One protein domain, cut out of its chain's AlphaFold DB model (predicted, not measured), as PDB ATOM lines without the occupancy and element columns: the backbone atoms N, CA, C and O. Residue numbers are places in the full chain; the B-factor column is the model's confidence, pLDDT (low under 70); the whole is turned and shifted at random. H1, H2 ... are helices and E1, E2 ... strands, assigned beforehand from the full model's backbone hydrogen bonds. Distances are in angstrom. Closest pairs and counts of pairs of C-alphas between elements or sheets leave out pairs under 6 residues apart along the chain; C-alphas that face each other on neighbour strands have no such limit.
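What this domain is: This is residues 2 to 61 and 163 to 224 of the 224 residues of an uncharacterized protein of Cupriavidus lacunae (UniProt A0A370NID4). A strongly twisted antiparallel sheet has the long strands E1, E2 and E3 side by side, with helix H1 over one face and the short helix H3 over the opposite face. Beyond E3 the sheet branches: E6 pairs with one part of E3 and the short E4 with another, and E5 lies beyond E4 as an edge strand. The printed part has 122 residues with three named helices and seven named strands, in the order E1 E2 E3 E4 E5 H1 H2 E6 H3 E7, and its class is mixed, helices and strands. It is compact, with a radius of gyration of the C-alphas of 15.4 A, and its outline is elongated, spanning 50 by 31 by 26 A.

Where its parts are: E1, residues 8 to 14, begins at C-alpha 8 (-18.715, 4.948, 77.676) and is 19.7 A long. E2, residues 17 to 26, is 29.5 A long, and E3, residues 29 to 38, 29.0 A. E4 is residues 42 to 44, and E5, residues 50 to 58, is 25.0 A long. After the cut, H1, residues 163 to 179, begins at C-alpha 163 (-11.896, -4.579, 81.031) and is 24.3 A long. H2 is residues 185 to 188, E6 residues 197 to 201, H3 residues 207 to 210, and E7 residues 216 to 218, ending at C-alpha 218 (-21.619, -9.171, 91.560).

How they stand to each other: E1 to E5 form a meander, each strand the antiparallel neighbour of the one before, and each successive two are a hairpin. N 10 and O 21 of E1 and E2 are 3.1 A apart, and N 22 and O 33 of E2 and E3 3.0 A, within hydrogen-bond range. E3 has E2 on one side and both E4 and E6 on the other: N 38 and O 42 are 2.8 A apart, and N 34 and O 197 2.8 A. E4 and E5 are antiparallel at 169 degrees, with N 43 and O 52 2.8 A apart. E1 and E7 meet only at a point, C-alphas 14 and 216 facing each other at 4.8 A. H1 is on the sheet at a height of 10.1 A, over E2 and only just over E1, where 3 of its C-alphas fall; it runs along the strands, at 1 degree to E2 on the local plane. Its closest C-alpha pair with E2 is Tyr 20 and Ala 163, 6.3 A. H3 is on the opposite face at a height of 7.4 A, only just over E3, with 3 C-alphas on it; Ala 32 and Trp 207 have the closest C-alphas, 6.5 A. H2 only grazes the sheet, with residues 185 to 187, and is near H1. Every O i to N i+4 pair in H1 is within hydrogen-bond range; H2 and H3 are too short for one, and each has its single O i to N i+3 pair within range.

The domain as a whole: The C-alphas of Gln 2 and Gln 181, the two farthest apart, are 51.8 A apart. Residues 62 to 162 are not printed, and C-alphas 61 and 163 are 21.8 A apart across this cut. Of the links printed whole, none is long. The mean pLDDT of the printed part is 87.9; residues 2 to 5 and 218 to 224 are under 70.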
ATOM      1  N   GLN A   2     -18.100  13.438  62.923       46.91
ATOM      2  CA  GLN A   2     -17.210  13.507  64.074       46.91
ATOM      3  C   GLN A   2     -17.281  12.152  64.778       46.91
ATOM      4  O   GLN A   2     -18.299  11.810  65.366       46.91
ATOM      5  N   PHE A   3     -16.236  11.345  64.606       59.22
ATOM      6  CA  PHE A   3     -16.083  10.069  65.294       59.22
ATOM      7  C   PHE A   3     -15.969  10.342  66.795       59.22
ATOM      8  O   PHE A   3     -15.038  11.029  67.221       59.22
ATOM      9  N   ASP A   4     -16.914   9.838  67.588       65.62
ATOM     10  CA  ASP A   4     -16.768   9.835  69.039       65.62
ATOM     11  C   ASP A   4     -15.679   8.823  69.427       65.62
ATOM     12  O   ASP A   4     -15.869   7.601  69.412       65.62
ATOM     13  N   ALA A   5     -14.499   9.359  69.733       68.25
ATOM     14  CA  ALA A   5     -13.335   8.583  70.129       68.25
ATOM     15  C   ALA A   5     -13.398   8.096  71.589       68.25
ATOM     16  O   ALA A   5     -12.540   7.307  71.984       68.25
ATOM     17  N   SER A   6     -14.385   8.533  72.382       83.50
ATOM     18  CA  SER A   6     -14.449   8.296  73.827       83.50
ATOM     19  C   SER A   6     -15.711   7.514  74.224       83.50
ATOM     20  O   SER A   6     -16.628   8.088  74.814       83.50
ATOM     21  N   PRO A   7     -15.772   6.193  73.960       88.81
ATOM     22  CA  PRO A   7     -16.923   5.388  74.353       88.81
ATOM     23  C   PRO A   7     -17.130   5.398  75.871       88.81
ATOM     24  O   PRO A   7     -16.171   5.337  76.644       88.81
ATOM     25  N   LYS A   8     -18.391   5.342  76.304       91.56
ATOM     26  CA  LYS A   8     -18.715   4.948  77.676       91.56
ATOM     27  C   LYS A   8     -18.445   3.451  77.826       91.56
ATOM     28  O   LYS A   8     -18.983   2.653  77.057       91.56
ATOM     29  N   ILE A   9     -17.629   3.073  78.804       93.00
ATOM     30  CA  ILE A   9     -17.272   1.675  79.063       93.00
ATOM     31  C   ILE A   9     -17.921   1.220  80.368       93.00
ATOM     32  O   ILE A   9     -17.798   1.880  81.395       93.00
ATOM     33  N   GLU A  10     -18.601   0.080  80.323       94.00
ATOM     34  CA  GLU A  10     -19.181  -0.585  81.494       94.00
ATOM     35  C   GLU A  10     -18.801  -2.071  81.478       94.00
ATOM     36  O   GLU A  10     -18.449  -2.615  80.430       94.00
ATOM     37  N   ALA A  11     -18.853  -2.738  82.633       94.06
ATOM     38  CA  ALA A  11     -18.599  -4.172  82.720       94.06
ATOM     39  C   ALA A  11     -19.345  -4.824  83.887       94.06
ATOM     40  O   ALA A  11     -19.322  -4.299  85.004       94.06
ATOM     41  N   ASP A  12     -19.899  -6.007  83.632       94.19
ATOM     42  CA  ASP A  12     -20.547  -6.865  84.621       94.19
ATOM     43  C   ASP A  12     -19.792  -8.178  84.779       94.19
ATOM     44  O   ASP A  12     -19.484  -8.855  83.798       94.19
ATOM     45  N   GLU A  13     -19.536  -8.564  86.026       91.88
ATOM     46  CA  GLU A  13     -18.995  -9.882  86.359       91.88
ATOM     47  C   GLU A  13     -20.087 -10.944  86.203       91.88
ATOM     48  O   GLU A  13     -21.197 -10.782  86.720       91.88
ATOM     49  N   THR A  14     -19.755 -12.034  85.513       92.19
ATOM     50  CA  THR A  14     -20.672 -13.134  85.203       92.19
ATOM     51  C   THR A  14     -20.198 -14.459  85.794       92.19
ATOM     52  O   THR A  14     -19.070 -14.583  86.270       92.19
ATOM     53  N   ASP A  15     -21.059 -15.472  85.745       90.12
ATOM     54  CA  ASP A  15     -20.739 -16.852  86.120       90.12
ATOM     55  C   ASP A  15     -19.583 -17.457  85.298       90.12
ATOM     56  O   ASP A  15     -18.835 -18.269  85.836       90.12
ATOM     57  N   PHE A  16     -19.381 -17.030  84.044       91.81
ATOM     58  CA  PHE A  16     -18.276 -17.470  83.172       91.81
ATOM     59  C   PHE A  16     -17.037 -16.548  83.176       91.81
ATOM     60  O   PHE A  16     -15.970 -16.929  82.686       91.81
ATOM     61  N   GLY A  17     -17.145 -15.327  83.700       93.12
ATOM     62  CA  GLY A  17     -16.083 -14.325  83.639       93.12
ATOM     63  C   GLY A  17     -16.650 -12.916  83.723       93.12
ATOM     64  O   GLY A  17     -16.966 -12.443  84.813       93.12
ATOM     65  N   PHE A  18     -16.740 -12.219  82.592       94.56
ATOM     66  CA  PHE A  18     -17.428 -10.929  82.533       94.56
ATOM     67  C   PHE A  18     -17.895 -10.580  81.121       94.56
ATOM     68  O   PHE A  18     -17.323 -11.014  80.119       94.56
ATOM     69  N   HIS A  19     -18.900  -9.714  81.054       95.88
ATOM     70  CA  HIS A  19     -19.198  -8.918  79.870       95.88
ATOM     71  C   HIS A  19     -18.653  -7.514  80.073       95.88
ATOM     72  O   HIS A  19     -18.852  -6.923  81.132       95.88
ATOM     73  N   TYR A  20     -17.997  -6.956  79.059       94.88
ATOM     74  CA  TYR A  20     -17.749  -5.520  78.994       94.88
ATOM     75  C   TYR A  20     -18.407  -4.946  77.746       94.88
ATOM     76  O   TYR A  20     -18.503  -5.614  76.714       94.88
ATOM     77  N   VAL A  21     -18.859  -3.705  77.839       95.62
ATOM     78  CA  VAL A  21     -19.502  -2.995  76.742       95.62
ATOM     79  C   VAL A  21     -18.775  -1.687  76.482       95.62
ATOM     80  O   VAL A  21     -18.413  -0.970  77.413       95.62
ATOM     81  N   ALA A  22     -18.575  -1.374  75.207       94.56
ATOM     82  CA  ALA A  22     -18.232  -0.034  74.756       94.56
ATOM     83  C   ALA A  22     -19.458   0.573  74.072       94.56
ATOM     84  O   ALA A  22     -19.963   0.017  73.092       94.56
ATOM     85  N   ILE A  23     -19.933   1.698  74.594       94.00
ATOM     86  CA  ILE A  23     -21.121   2.388  74.106       94.00
ATOM     87  C   ILE A  23     -20.701   3.713  73.482       94.00
ATOM     88  O   ILE A  23     -20.084   4.539  74.152       94.00
ATOM     89  N   ARG A  24     -21.020   3.903  72.203       91.81
ATOM     90  CA  ARG A  24     -20.723   5.133  71.458       91.81
ATOM     91  C   ARG A  24     -21.999   5.820  71.029       91.81
ATOM     92  O   ARG A  24     -22.958   5.146  70.654       91.81
ATOM     93  N   GLU A  25     -21.971   7.142  71.029       88.44
ATOM     94  CA  GLU A  25     -23.034   7.961  70.464       88.44
ATOM     95  C   GLU A  25     -22.593   8.486  69.096       88.44
ATOM     96  O   GLU A  25     -21.475   8.961  68.906       88.44
ATOM     97  N   THR A  26     -23.438   8.333  68.084       80.50
ATOM     98  CA  THR A  26     -23.166   8.804  66.721       80.50
ATOM     99  C   THR A  26     -24.481   9.191  66.066       80.50
ATOM    100  O   THR A  26     -25.383   8.367  65.960       80.50
ATOM    101  N   ASP A  27     -24.604  10.448  65.637       78.19
ATOM    102  CA  ASP A  27     -25.771  10.970  64.908       78.19
ATOM    103  C   ASP A  27     -27.130  10.661  65.582       78.19
ATOM    104  O   ASP A  27     -28.102  10.288  64.928       78.19
ATOM    105  N   GLY A  28     -27.197  10.789  66.914       78.94
ATOM    106  CA  GLY A  28     -28.409  10.525  67.705       78.94
ATOM    107  C   GLY A  28     -28.714   9.042  67.946       78.94
ATOM    108  O   GLY A  28     -29.717   8.721  68.579       78.94
ATOM    109  N   LYS A  29     -27.849   8.142  67.471       83.88
ATOM    110  CA  LYS A  29     -27.903   6.701  67.728       83.88
ATOM    111  C   LYS A  29     -26.868   6.319  68.770       83.88
ATOM    112  O   LYS A  29     -25.768   6.870  68.793       83.88
ATOM    113  N   ARG A  30     -27.195   5.332  69.597       90.88
ATOM    114  CA  ARG A  30     -26.289   4.785  70.606       90.88
ATOM    115  C   ARG A  30     -25.993   3.334  70.250       90.88
ATOM    116  O   ARG A  30     -26.902   2.517  70.190       90.88
ATOM    117  N   ILE A  31     -24.734   3.013  69.968       93.50
ATOM    118  CA  ILE A  31     -24.311   1.658  69.592       93.50
ATOM    119  C   ILE A  31     -23.584   1.037  70.776       93.50
ATOM    120  O   ILE A  31     -22.548   1.548  71.204       93.50
ATOM    121  N   ALA A  32     -24.108  -0.079  71.275       95.56
ATOM    122  CA  ALA A  32     -23.476  -0.890  72.304       95.56
ATOM    123  C   ALA A  32     -22.774  -2.089  71.666       95.56
ATOM    124  O   ALA A  32     -23.399  -2.888  70.972       95.56
ATOM    125  N   ARG A  33     -21.471  -2.216  71.925       96.62
ATOM    126  CA  ARG A  33     -20.644  -3.359  71.522       96.62
ATOM    127  C   ARG A  33     -20.239  -4.143  72.761       96.62
ATOM    128  O   ARG A  33     -19.348  -3.709  73.487       96.62
ATOM    129  N   VAL A  34     -20.904  -5.265  72.997       97.12
ATOM    130  CA  VAL A  34     -20.711  -6.143  74.153       97.12
ATOM    131  C   VAL A  34     -19.762  -7.272  73.774       97.12
ATOM    132  O   VAL A  34     -20.020  -8.004  72.825       97.12
ATOM    133  N   THR A  35     -18.678  -7.432  74.522       97.06
ATOM    134  CA  THR A  35     -17.715  -8.531  74.369       97.06
ATOM    135  C   THR A  35     -17.720  -9.365  75.643       97.06
ATOM    136  O   THR A  35     -17.746  -8.815  76.748       97.06
ATOM    137  N   ALA A  36     -17.693 -10.688  75.499       96.06
ATOM    138  CA  ALA A  36     -17.574 -11.603  76.629       96.06
ATOM    139  C   ALA A  36     -16.125 -12.051  76.790       96.06
ATOM    140  O   ALA A  36     -15.500 -12.449  75.809       96.06
ATOM    141  N   PHE A  37     -15.623 -12.058  78.020       95.62
ATOM    142  CA  PHE A  37     -14.475 -12.870  78.399       95.62
ATOM    143  C   PHE A  37     -14.971 -14.048  79.236       95.62
ATOM    144  O   PHE A  37     -15.553 -13.856  80.308       95.62
ATOM    145  N   ALA A  38     -14.728 -15.257  78.743       93.31
ATOM    146  CA  ALA A  38     -14.973 -16.503  79.443       93.31
ATOM    147  C   ALA A  38     -13.642 -17.117  79.885       93.31
ATOM    148  O   ALA A  38     -12.719 -17.348  79.103       93.31
ATOM    149  N   THR A  39     -13.543 -17.363  81.181       92.44
ATOM    150  CA  THR A  39     -12.334 -17.896  81.803       92.44
ATOM    151  C   THR A  39     -12.041 -19.309  81.278       92.44
ATOM    152  O   THR A  39     -12.976 -20.086  81.094       92.44
ATOM    153  N   PRO A  40     -10.761 -19.687  81.086       90.88
ATOM    154  CA  PRO A  40      -9.565 -18.891  81.383       90.88
ATOM    155  C   PRO A  40      -9.034 -18.065  80.211       90.88
ATOM    156  O   PRO A  40      -8.172 -17.219  80.429       90.88
ATOM    157  N   CYS A  41      -9.497 -18.300  78.987       94.19
ATOM    158  CA  CYS A  41      -8.788 -17.811  77.805       94.19
ATOM    159  C   CYS A  41      -9.677 -17.468  76.609       94.19
ATOM    160  O   CYS A  41      -9.155 -17.269  75.514       94.19
ATOM    161  N   PHE A  42     -10.991 -17.405  76.790       94.56
ATOM    162  CA  PHE A  42     -11.953 -17.345  75.699       94.56
ATOM    163  C   PHE A  42     -12.599 -15.969  75.587       94.56
ATOM    164  O   PHE A  42     -12.948 -15.351  76.591       94.56
ATOM    165  N   ILE A  43     -12.769 -15.481  74.361       95.94
ATOM    166  CA  ILE A  43     -13.306 -14.149  74.084       95.94
ATOM    167  C   ILE A  43     -14.364 -14.264  72.990       95.94
ATOM    168  O   ILE A  43     -14.047 -14.650  71.869       95.94
ATOM    169  N   ALA A  44     -15.604 -13.879  73.283       95.75
ATOM    170  CA  ALA A  44     -16.643 -13.727  72.268       95.75
ATOM    171  C   ALA A  44     -16.713 -12.261  71.833       95.75
ATOM    172  O   ALA A  44     -17.091 -11.389  72.622       95.75
ATOM    173  N   ASN A  45     -16.311 -11.988  70.590       95.38
ATOM    174  CA  ASN A  45     -16.206 -10.637  70.052       95.38
ATOM    175  C   ASN A  45     -17.590 -10.006  69.851       95.38
ATOM    176  O   ASN A  45     -18.530 -10.677  69.431       95.38
ATOM    177  N   ALA A  46     -17.690  -8.693  70.057       96.00
ATOM    178  CA  ALA A  46     -18.927  -7.942  69.859       96.00
ATOM    179  C   ALA A  46     -19.551  -8.024  68.455       96.00
ATOM    180  O   ALA A  46     -20.713  -7.668  68.308       96.00
ATOM    181  N   ASN A  47     -18.832  -8.465  67.423       92.88
ATOM    182  CA  ASN A  47     -19.438  -8.710  66.115       92.88
ATOM    183  C   ASN A  47     -20.457  -9.869  66.148       92.88
ATOM    184  O   ASN A  47     -21.373  -9.885  65.335       92.88
ATOM    185  N   GLY A  48     -20.345 -10.792  67.113       93.06
ATOM    186  CA  GLY A  48     -21.271 -11.919  67.281       93.06
ATOM    187  C   GLY A  48     -21.023 -13.103  66.343       93.06
ATOM    188  O   GLY A  48     -21.808 -14.047  66.343       93.06
ATOM    189  N   ASP A  49     -19.938 -13.061  65.575       94.06
ATOM    190  CA  ASP A  49     -19.534 -14.043  64.562       94.06
ATOM    191  C   ASP A  49     -18.041 -14.426  64.662       94.06
ATOM    192  O   ASP A  49     -17.500 -15.139  63.813       94.06
ATOM    193  N   VAL A  50     -17.363 -13.946  65.713       94.12
ATOM    194  CA  VAL A  50     -15.955 -14.235  65.994       94.12
ATOM    195  C   VAL A  50     -15.770 -14.625  67.447       94.12
ATOM    196  O   VAL A  50     -16.236 -13.951  68.373       94.12
ATOM    197  N   TRP A  51     -14.993 -15.677  67.641       94.50
ATOM    198  CA  TRP A  51     -14.527 -16.111  68.938       94.50
ATOM    199  C   TRP A  51     -13.022 -16.318  68.897       94.50
ATOM    200  O   TRP A  51     -12.468 -16.821  67.919       94.50
ATOM    201  N   LEU A  52     -12.357 -15.892  69.959       95.44
ATOM    202  CA  LEU A  52     -10.913 -15.941  70.085       95.44
ATOM    203  C   LEU A  52     -10.531 -16.767  71.310       95.44
ATOM    204  O   LEU A  52     -11.213 -16.708  72.334       95.44
ATOM    205  N   ALA A  53      -9.414 -17.488  71.228       95.75
ATOM    206  CA  ALA A  53      -8.834 -18.170  72.381       95.75
ATOM    207  C   ALA A  53      -7.337 -17.906  72.499       95.75
ATOM    208  O   ALA A  53      -6.592 -18.177  71.562       95.75
ATOM    209  N   ILE A  54      -6.896 -17.432  73.662       95.31
ATOM    210  CA  ILE A  54      -5.479 -17.222  73.992       95.31
ATOM    211  C   ILE A  54      -5.053 -18.347  74.938       95.31
ATOM    212  O   ILE A  54      -5.034 -18.185  76.155       95.31
ATOM    213  N   VAL A  55      -4.816 -19.533  74.384       95.62
ATOM    214  CA  VAL A  55      -4.619 -20.762  75.162       95.62
ATOM    215  C   VAL A  55      -3.177 -20.829  75.674       95.62
ATOM    216  O   VAL A  55      -2.266 -20.903  74.845       95.62
ATOM    217  N   PRO A  56      -2.945 -20.846  76.999       93.81
ATOM    218  CA  PRO A  56      -1.600 -20.983  77.549       93.81
ATOM    219  C   PRO A  56      -0.977 -22.328  77.166       93.81
ATOM    220  O   PRO A  56      -1.616 -23.374  77.292       93.81
ATOM    221  N   VAL A  57       0.276 -22.298  76.719       94.50
ATOM    222  CA  VAL A  57       1.109 -23.489  76.480       94.50
ATOM    223  C   VAL A  57       2.066 -23.692  77.653       94.50
ATOM    224  O   VAL A  57       2.250 -24.810  78.127       94.50
ATOM    225  N   ASN A  58       2.666 -22.599  78.123       93.88
ATOM    226  CA  ASN A  58       3.503 -22.513  79.315       93.88
ATOM    227  C   ASN A  58       3.477 -21.062  79.845       93.88
ATOM    228  O   ASN A  58       2.710 -20.241  79.344       93.88
ATOM    229  N   ASP A  59       4.323 -20.742  80.826       92.69
ATOM    230  CA  ASP A  59       4.380 -19.413  81.463       92.69
ATOM    231  C   ASP A  59       4.773 -18.275  80.506       92.69
ATOM    232  O   ASP A  59       4.584 -17.101  80.817       92.69
ATOM    233  N   GLU A  60       5.319 -18.619  79.342       91.88
ATOM    234  CA  GLU A  60       5.922 -17.684  78.399       91.88
ATOM    235  C   GLU A  60       5.220 -17.646  77.037       91.88
ATOM    236  O   GLU A  60       5.536 -16.800  76.199       91.88
ATOM    237  N   ARG A  61       4.287 -18.569  76.768       90.38
ATOM    238  CA  ARG A  61       3.701 -18.745  75.434       90.38
ATOM    239  C   ARG A  61       2.230 -19.092  75.487       90.38
ATOM    240  O   ARG A  61       1.801 -19.958  76.248       90.38
ATOM    241  N   ALA A 163     -11.923  -3.175  81.437       93.00
ATOM    242  CA  ALA A 163     -11.896  -4.579  81.031       93.00
ATOM    243  C   ALA A 163     -10.573  -5.273  81.405       93.00
ATOM    244  O   ALA A 163     -10.591  -6.428  81.823       93.00
ATOM    245  N   ILE A 164      -9.439  -4.562  81.341       93.62
ATOM    246  CA  ILE A 164      -8.127  -5.076  81.759       93.62
ATOM    247  C   ILE A 164      -8.133  -5.357  83.265       93.62
ATOM    248  O   ILE A 164      -7.757  -6.447  83.701       93.62
ATOM    249  N   SER A 165      -8.629  -4.410  84.068       93.00
ATOM    250  CA  SER A 165      -8.761  -4.599  85.517       93.00
ATOM    251  C   SER A 165      -9.666  -5.792  85.861       93.00
ATOM    252  O   SER A 165      -9.343  -6.589  86.747       93.00
ATOM    253  N   ARG A 166     -10.786  -5.958  85.141       93.62
ATOM    254  CA  ARG A 166     -11.705  -7.097  85.319       93.62
ATOM    255  C   ARG A 166     -11.053  -8.424  84.951       93.62
ATOM    256  O   ARG A 166     -11.058  -9.322  85.786       93.62
ATOM    257  N   LEU A 167     -10.412  -8.513  83.788       94.38
ATOM    258  CA  LEU A 167      -9.660  -9.691  83.351       94.38
ATOM    259  C   LEU A 167      -8.679 -10.168  84.423       94.38
ATOM    260  O   LEU A 167      -8.696 -11.329  84.829       94.38
ATOM    261  N   GLN A 168      -7.863  -9.253  84.937       92.50
ATOM    262  CA  GLN A 168      -6.844  -9.578  85.930       92.50
ATOM    263  C   GLN A 168      -7.453 -10.041  87.256       92.50
ATOM    264  O   GLN A 168      -6.965 -11.000  87.857       92.50
ATOM    265  N   ARG A 169      -8.533  -9.393  87.713       91.38
ATOM    266  CA  ARG A 169      -9.266  -9.816  88.915       91.38
ATOM    267  C   ARG A 169      -9.870 -11.209  88.743       91.38
ATOM    268  O   ARG A 169      -9.741 -12.018  89.659       91.38
ATOM    269  N   THR A 170     -10.475 -11.491  87.591       92.75
ATOM    270  CA  THR A 170     -11.078 -12.792  87.275       92.75
ATOM    271  C   THR A 170     -10.027 -13.900  87.251       92.75
ATOM    272  O   THR A 170     -10.177 -14.898  87.956       92.75
ATOM    273  N   LEU A 171      -8.918 -13.708  86.531       93.31
ATOM    274  CA  LEU A 171      -7.831 -14.693  86.471       93.31
ATOM    275  C   LEU A 171      -7.205 -14.945  87.851       93.31
ATOM    276  O   LEU A 171      -6.993 -16.093  88.242       93.31
ATOM    277  N   LEU A 172      -6.971 -13.886  88.635       92.69
ATOM    278  CA  LEU A 172      -6.426 -14.014  89.987       92.69
ATOM    279  C   LEU A 172      -7.399 -14.715  90.945       92.69
ATOM    280  O   LEU A 172      -6.962 -15.467  91.817       92.69
ATOM    281  N   ALA A 173      -8.706 -14.484  90.802       92.00
ATOM    282  CA  ALA A 173      -9.720 -15.202  91.567       92.00
ATOM    283  C   ALA A 173      -9.687 -16.706  91.255       92.00
ATOM    284  O   ALA A 173      -9.717 -17.508  92.185       92.00
ATOM    285  N   CYS A 174      -9.525 -17.080  89.982       92.50
ATOM    286  CA  CYS A 174      -9.398 -18.479  89.569       92.50
ATOM    287  C   CYS A 174      -8.133 -19.129  90.135       92.50
ATOM    288  O   CYS A 174      -8.213 -20.192  90.741       92.50
ATOM    289  N   ALA A 175      -6.983 -18.454  90.044       93.12
ATOM    290  CA  ALA A 175      -5.728 -18.953  90.613       93.12
ATOM    291  C   ALA A 175      -5.800 -19.127  92.143       93.12
ATOM    292  O   ALA A 175      -5.280 -20.097  92.695       93.12
ATOM    293  N   ARG A 176      -6.465 -18.203  92.852       94.81
ATOM    294  CA  ARG A 176      -6.687 -18.310  94.305       94.81
ATOM    295  C   ARG A 176      -7.641 -19.445  94.659       94.81
ATOM    296  O   ARG A 176      -7.387 -20.137  95.638       94.81
ATOM    297  N   ALA A 177      -8.721 -19.615  93.896       93.56
ATOM    298  CA  ALA A 177      -9.658 -20.712  94.091       93.56
ATOM    299  C   ALA A 177      -8.957 -22.063  93.902       93.56
ATOM    300  O   ALA A 177      -9.055 -22.902  94.791       93.56
ATOM    301  N   GLU A 178      -8.156 -22.217  92.846       94.50
ATOM    302  CA  GLU A 178      -7.369 -23.433  92.608       94.50
ATOM    303  C   GLU A 178      -6.378 -23.714  93.749       94.50
ATOM    304  O   GLU A 178      -6.371 -24.802  94.327       94.50
ATOM    305  N   ARG A 179      -5.587 -22.707  94.154       96.69
ATOM    306  CA  ARG A 179      -4.648 -22.816  95.285       96.69
ATOM    307  C   ARG A 179      -5.346 -23.261  96.573       96.69
ATOM    308  O   ARG A 179      -4.803 -24.071  97.319       96.69
ATOM    309  N   ASP A 180      -6.526 -22.711  96.841       97.44
ATOM    310  CA  ASP A 180      -7.319 -23.004  98.036       97.44
ATOM    311  C   ASP A 180      -8.192 -24.269  97.882       97.44
ATOM    312  O   ASP A 180      -8.957 -24.577  98.797       97.44
ATOM    313  N   GLN A 181      -8.113 -24.976  96.746       95.56
ATOM    314  CA  GLN A 181      -8.941 -26.146  96.411       95.56
ATOM    315  C   GLN A 181     -10.453 -25.856  96.495       95.56
ATOM    316  O   GLN A 181     -11.251 -26.661  96.978       95.56
ATOM    317  N   LYS A 182     -10.850 -24.666  96.037       94.19
ATOM    318  CA  LYS A 182     -12.239 -24.215  95.914       94.19
ATOM    319  C   LYS A 182     -12.713 -24.352  94.474       94.19
ATOM    320  O   LYS A 182     -11.930 -24.350  93.533       94.19
ATOM    321  N   GLU A 183     -14.027 -24.413  94.310       89.94
ATOM    322  CA  GLU A 183     -14.645 -24.410  92.989       89.94
ATOM    323  C   GLU A 183     -14.342 -23.114  92.223       89.94
ATOM    324  O   GLU A 183     -14.379 -22.021  92.792       89.94
ATOM    325  N   ILE A 184     -14.086 -23.249  90.917       89.62
ATOM    326  CA  ILE A 184     -13.999 -22.143  89.960       89.62
ATOM    327  C   ILE A 184     -15.316 -22.129  89.170       89.62
ATOM    328  O   ILE A 184     -15.467 -22.947  88.258       89.62
ATOM    329  N   PRO A 185     -16.275 -21.233  89.490       82.62
ATOM    330  CA  PRO A 185     -17.616 -21.258  88.897       82.62
ATOM    331  C   PRO A 185     -17.607 -21.233  87.367       82.62
ATOM    332  O   PRO A 185     -18.357 -21.965  86.725       82.62
ATOM    333  N   ALA A 186     -16.677 -20.473  86.783       83.38
ATOM    334  CA  ALA A 186     -16.549 -20.338  85.339       83.38
ATOM    335  C   ALA A 186     -16.253 -21.654  84.607       83.38
ATOM    336  O   ALA A 186     -16.649 -21.798  83.456       83.38
ATOM    337  N   LEU A 187     -15.629 -22.638  85.265       84.75
ATOM    338  CA  LEU A 187     -15.383 -23.955  84.664       84.75
ATOM    339  C   LEU A 187     -16.650 -24.817  84.559       84.75
ATOM    340  O   LEU A 187     -16.643 -25.831  83.865       84.75
ATOM    341  N   ARG A 188     -17.730 -24.436  85.250       84.44
ATOM    342  CA  ARG A 188     -19.043 -25.096  85.179       84.44
ATOM    343  C   ARG A 188     -20.098 -24.254  84.469       84.44
ATOM    344  O   ARG A 188     -21.234 -24.704  84.334       84.44
ATOM    345  N   ALA A 189     -19.744 -23.045  84.046       83.00
ATOM    346  CA  ALA A 189     -20.667 -22.163  83.363       83.00
ATOM    347  C   ALA A 189     -21.032 -22.719  81.980       83.00
ATOM    348  O   ALA A 189     -20.230 -23.354  81.291       83.00
ATOM    349  N   GLU A 190     -22.261 -22.454  81.551       82.62
ATOM    350  CA  GLU A 190     -22.708 -22.797  80.206       82.62
ATOM    351  C   GLU A 190     -22.022 -21.871  79.195       82.62
ATOM    352  O   GLU A 190     -22.379 -20.698  79.071       82.62
ATOM    353  N   GLY A 191     -21.058 -22.401  78.438       77.31
ATOM    354  CA  GLY A 191     -20.283 -21.617  77.467       77.31
ATOM    355  C   GLY A 191     -21.141 -20.864  76.442       77.31
ATOM    356  O   GLY A 191     -20.773 -19.771  76.026       77.31
ATOM    357  N   GLY A 192     -22.330 -21.381  76.108       83.00
ATOM    358  CA  GLY A 192     -23.290 -20.717  75.216       83.00
ATOM    359  C   GLY A 192     -23.839 -19.376  75.728       83.00
ATOM    360  O   GLY A 192     -24.455 -18.648  74.956       83.00
ATOM    361  N   ARG A 193     -23.614 -19.020  77.001       86.62
ATOM    362  CA  ARG A 193     -23.979 -17.706  77.565       86.62
ATOM    363  C   ARG A 193     -22.916 -16.637  77.319       86.62
ATOM    364  O   ARG A 193     -23.218 -15.444  77.391       86.62
ATOM    365  N   ALA A 194     -21.684 -17.045  77.015       91.06
ATOM    366  CA  ALA A 194     -20.585 -16.146  76.691       91.06
ATOM    367  C   ALA A 194     -20.665 -15.731  75.215       91.06
ATOM    368  O   ALA A 194     -19.913 -16.212  74.371       91.06
ATOM    369  N   VAL A 195     -21.604 -14.838  74.910       93.19
ATOM    370  CA  VAL A 195     -21.818 -14.291  73.561       93.19
ATOM    371  C   VAL A 195     -21.360 -12.840  73.476       93.19
ATOM    372  O   VAL A 195     -21.448 -12.097  74.456       93.19
ATOM    373  N   GLY A 196     -20.888 -12.435  72.300       95.19
ATOM    374  CA  GLY A 196     -20.677 -11.032  71.958       95.19
ATOM    375  C   GLY A 196     -21.788 -10.536  71.036       95.19
ATOM    376  O   GLY A 196     -22.371 -11.315  70.283       95.19
ATOM    377  N   VAL A 197     -22.120  -9.251  71.129       96.06
ATOM    378  CA  VAL A 197     -23.208  -8.647  70.349       96.06
ATOM    379  C   VAL A 197     -22.969  -7.156  70.134       96.06
ATOM    380  O   VAL A 197     -22.454  -6.455  71.007       96.06
ATOM    381  N   SER A 198     -23.365  -6.663  68.964       95.88
ATOM    382  CA  SER A 198     -23.317  -5.254  68.598       95.88
ATOM    383  C   SER A 198     -24.696  -4.834  68.125       95.88
ATOM    384  O   SER A 198     -25.200  -5.367  67.138       95.88
ATOM    385  N   ALA A 199     -25.308  -3.874  68.812       95.19
ATOM    386  CA  ALA A 199     -26.644  -3.408  68.469       95.19
ATOM    387  C   ALA A 199     -26.848  -1.932  68.816       95.19
ATOM    388  O   ALA A 199     -26.192  -1.374  69.699       95.19
ATOM    389  N   GLU A 200     -27.791  -1.312  68.110       94.62
ATOM    390  CA  GLU A 200     -28.320  -0.001  68.470       94.62
ATOM    391  C   GLU A 200     -29.227  -0.136  69.703       94.62
ATOM    392  O   GLU A 200     -30.058  -1.048  69.790       94.62
ATOM    393  N   ILE A 201     -29.057   0.777  70.654       93.62
ATOM    394  CA  ILE A 201     -29.866   0.913  71.862       93.62
ATOM    395  C   ILE A 201     -30.437   2.331  71.939       93.62
ATOM    396  O   ILE A 201     -29.826   3.277  71.441       93.62
ATOM    397  N   ALA A 202     -31.610   2.500  72.549       90.50
ATOM    398  CA  ALA A 202     -32.120   3.836  72.845       90.50
ATOM    399  C   ALA A 202     -31.286   4.506  73.959       90.50
ATOM    400  O   ALA A 202     -30.541   3.847  74.689       90.50
ATOM    401  N   VAL A 203     -31.402   5.833  74.092       84.00
ATOM    402  CA  VAL A 203     -30.598   6.642  75.033       84.00
ATOM    403  C   VAL A 203     -30.681   6.102  76.467       84.00
ATOM    404  O   VAL A 203     -29.646   5.858  77.086       84.00
ATOM    405  N   ASP A 204     -31.893   5.811  76.940       84.69
ATOM    406  CA  ASP A 204     -32.159   5.345  78.311       84.69
ATOM    407  C   ASP A 204     -32.217   3.816  78.443       84.69
ATOM    408  O   ASP A 204     -32.606   3.275  79.479       84.69
ATOM    409  N   GLU A 205     -31.868   3.096  77.382       90.56
ATOM    410  CA  GLU A 205     -32.006   1.651  77.345       90.56
ATOM    411  C   GLU A 205     -30.763   0.950  77.900       90.56
ATOM    412  O   GLU A 205     -29.619   1.299  77.589       90.56
ATOM    413  N   ASP A 206     -30.993  -0.060  78.741       92.38
ATOM    414  CA  ASP A 206     -29.924  -0.855  79.333       92.38
ATOM    415  C   ASP A 206     -29.377  -1.855  78.303       92.38
ATOM    416  O   ASP A 206     -30.118  -2.661  77.733       92.38
ATOM    417  N   TRP A 207     -28.059  -1.831  78.083       94.25
ATOM    418  CA  TRP A 207     -27.371  -2.733  77.159       94.25
ATOM    419  C   TRP A 207     -27.523  -4.206  77.556       94.25
ATOM    420  O   TRP A 207     -27.440  -5.082  76.697       94.25
ATOM    421  N   ARG A 208     -27.795  -4.492  78.834       94.50
ATOM    422  CA  ARG A 208     -27.983  -5.850  79.368       94.50
ATOM    423  C   ARG A 208     -29.100  -6.625  78.678       94.50
ATOM    424  O   ARG A 208     -29.029  -7.845  78.567       94.50
ATOM    425  N   ARG A 209     -30.092  -5.930  78.111       94.25
ATOM    426  CA  ARG A 209     -31.142  -6.556  77.289       94.25
ATOM    427  C   ARG A 209     -30.589  -7.324  76.082       94.25
ATOM    428  O   ARG A 209     -31.268  -8.207  75.569       94.25
ATOM    429  N   LEU A 210     -29.400  -6.948  75.596       94.94
ATOM    430  CA  LEU A 210     -28.746  -7.570  74.444       94.94
ATOM    431  C   LEU A 210     -28.158  -8.941  74.797       94.94
ATOM    432  O   LEU A 210     -27.885  -9.741  73.909       94.94
ATOM    433  N   VAL A 211     -27.979  -9.218  76.089       93.62
ATOM    434  CA  VAL A 211     -27.426 -10.465  76.620       93.62
ATOM    435  C   VAL A 211     -28.370 -11.048  77.681       93.62
ATOM    436  O   VAL A 211     -27.993 -11.193  78.840       93.62
ATOM    437  N   PRO A 212     -29.608 -11.437  77.317       89.38
ATOM    438  CA  PRO A 212     -30.647 -11.834  78.279       89.38
ATOM    439  C   PRO A 212     -30.295 -13.079  79.111       89.38
ATOM    440  O   PRO A 212     -30.951 -13.368  80.109       89.38
ATOM    441  N   HIS A 213     -29.267 -13.824  78.702       84.75
ATOM    442  CA  HIS A 213     -28.774 -15.016  79.388       84.75
ATOM    443  C   HIS A 213     -27.608 -14.733  80.346       84.75
ATOM    444  O   HIS A 213     -27.121 -15.665  80.986       84.75
ATOM    445  N   HIS A 214     -27.136 -13.484  80.442       86.19
ATOM    446  CA  HIS A 214     -26.012 -13.150  81.309       86.19
ATOM    447  C   HIS A 214     -26.428 -13.175  82.790       86.19
ATOM    448  O   HIS A 214     -27.423 -12.573  83.191       86.19
ATOM    449  N   GLN A 215     -25.694 -13.917  83.619       86.94
ATOM    450  CA  GLN A 215     -25.973 -14.018  85.052       86.94
ATOM    451  C   GLN A 215     -24.964 -13.182  85.826       86.94
ATOM    452  O   GLN A 215     -23.798 -13.553  85.921       86.94
ATOM    453  N   ILE A 216     -25.409 -12.054  86.379       86.31
ATOM    454  CA  ILE A 216     -24.542 -11.141  87.128       86.31
ATOM    455  C   ILE A 216     -24.267 -11.726  88.518       86.31
ATOM    456  O   ILE A 216     -25.184 -11.869  89.328       86.31
ATOM    457  N   VAL A 217     -23.001 -12.026  88.815       82.81
ATOM    458  CA  VAL A 217     -22.576 -12.605  90.110       82.81
ATOM    459  C   VAL A 217     -22.145 -11.553  91.135       82.81
ATOM    460  O   VAL A 217     -22.032 -11.843  92.323       82.81
ATOM    461  N   SER A 218     -21.945 -10.308  90.699       67.75
ATOM    462  CA  SER A 218     -21.619  -9.171  91.560       67.75
ATOM    463  C   SER A 218     -22.322  -7.920  91.041       67.75
ATOM    464  O   SER A 218     -21.901  -7.311  90.060       67.75
ATOM    465  N   SER A 219     -23.413  -7.520  91.695       48.28
ATOM    466  CA  SER A 219     -24.166  -6.307  91.341       48.28
ATOM    467  C   SER A 219     -23.566  -5.020  91.928       48.28
ATOM    468  O   SER A 219     -24.126  -3.940  91.748       48.28
ATOM    469  N   THR A 220     -22.437  -5.101  92.644       40.50
ATOM    470  CA  THR A 220     -21.955  -4.006  93.511       40.50
ATOM    471  C   THR A 220     -20.617  -3.384  93.091       40.50
ATOM    472  O   THR A 220     -20.022  -2.649  93.872       40.50
ATOM    473  N   GLY A 221     -20.127  -3.642  91.873       41.69
ATOM    474  CA  GLY A 221     -18.764  -3.254  91.474       41.69
ATOM    475  C   GLY A 221     -18.593  -2.107  90.468       41.69
ATOM    476  O   GLY A 221     -17.447  -1.748  90.196       41.69
ATOM    477  N   ALA A 222     -19.657  -1.570  89.859       37.19
ATOM    478  CA  ALA A 222     -19.508  -0.643  88.722       37.19
ATOM    479  C   ALA A 222     -20.639   0.394  88.587       37.19
ATOM    480  O   ALA A 222     -21.138   0.647  87.495       37.19
ATOM    481  N   ARG A 223     -21.058   1.008  89.698       39.38
ATOM    482  CA  ARG A 223     -21.763   2.299  89.663       39.38
ATOM    483  C   ARG A 223     -20.823   3.376  90.199       39.38
ATOM    484  O   ARG A 223     -20.943   3.766  91.356       39.38
ATOM    485  N   ALA A 224     -19.852   3.776  89.388       32.62
ATOM    486  CA  ALA A 224     -19.064   4.988  89.584       32.62
ATOM    487  C   ALA A 224     -18.948   5.690  88.234       32.62
ATOM    488  O   ALA A 224     -18.660   4.971  87.250       32.62
TER     489      ALA A 224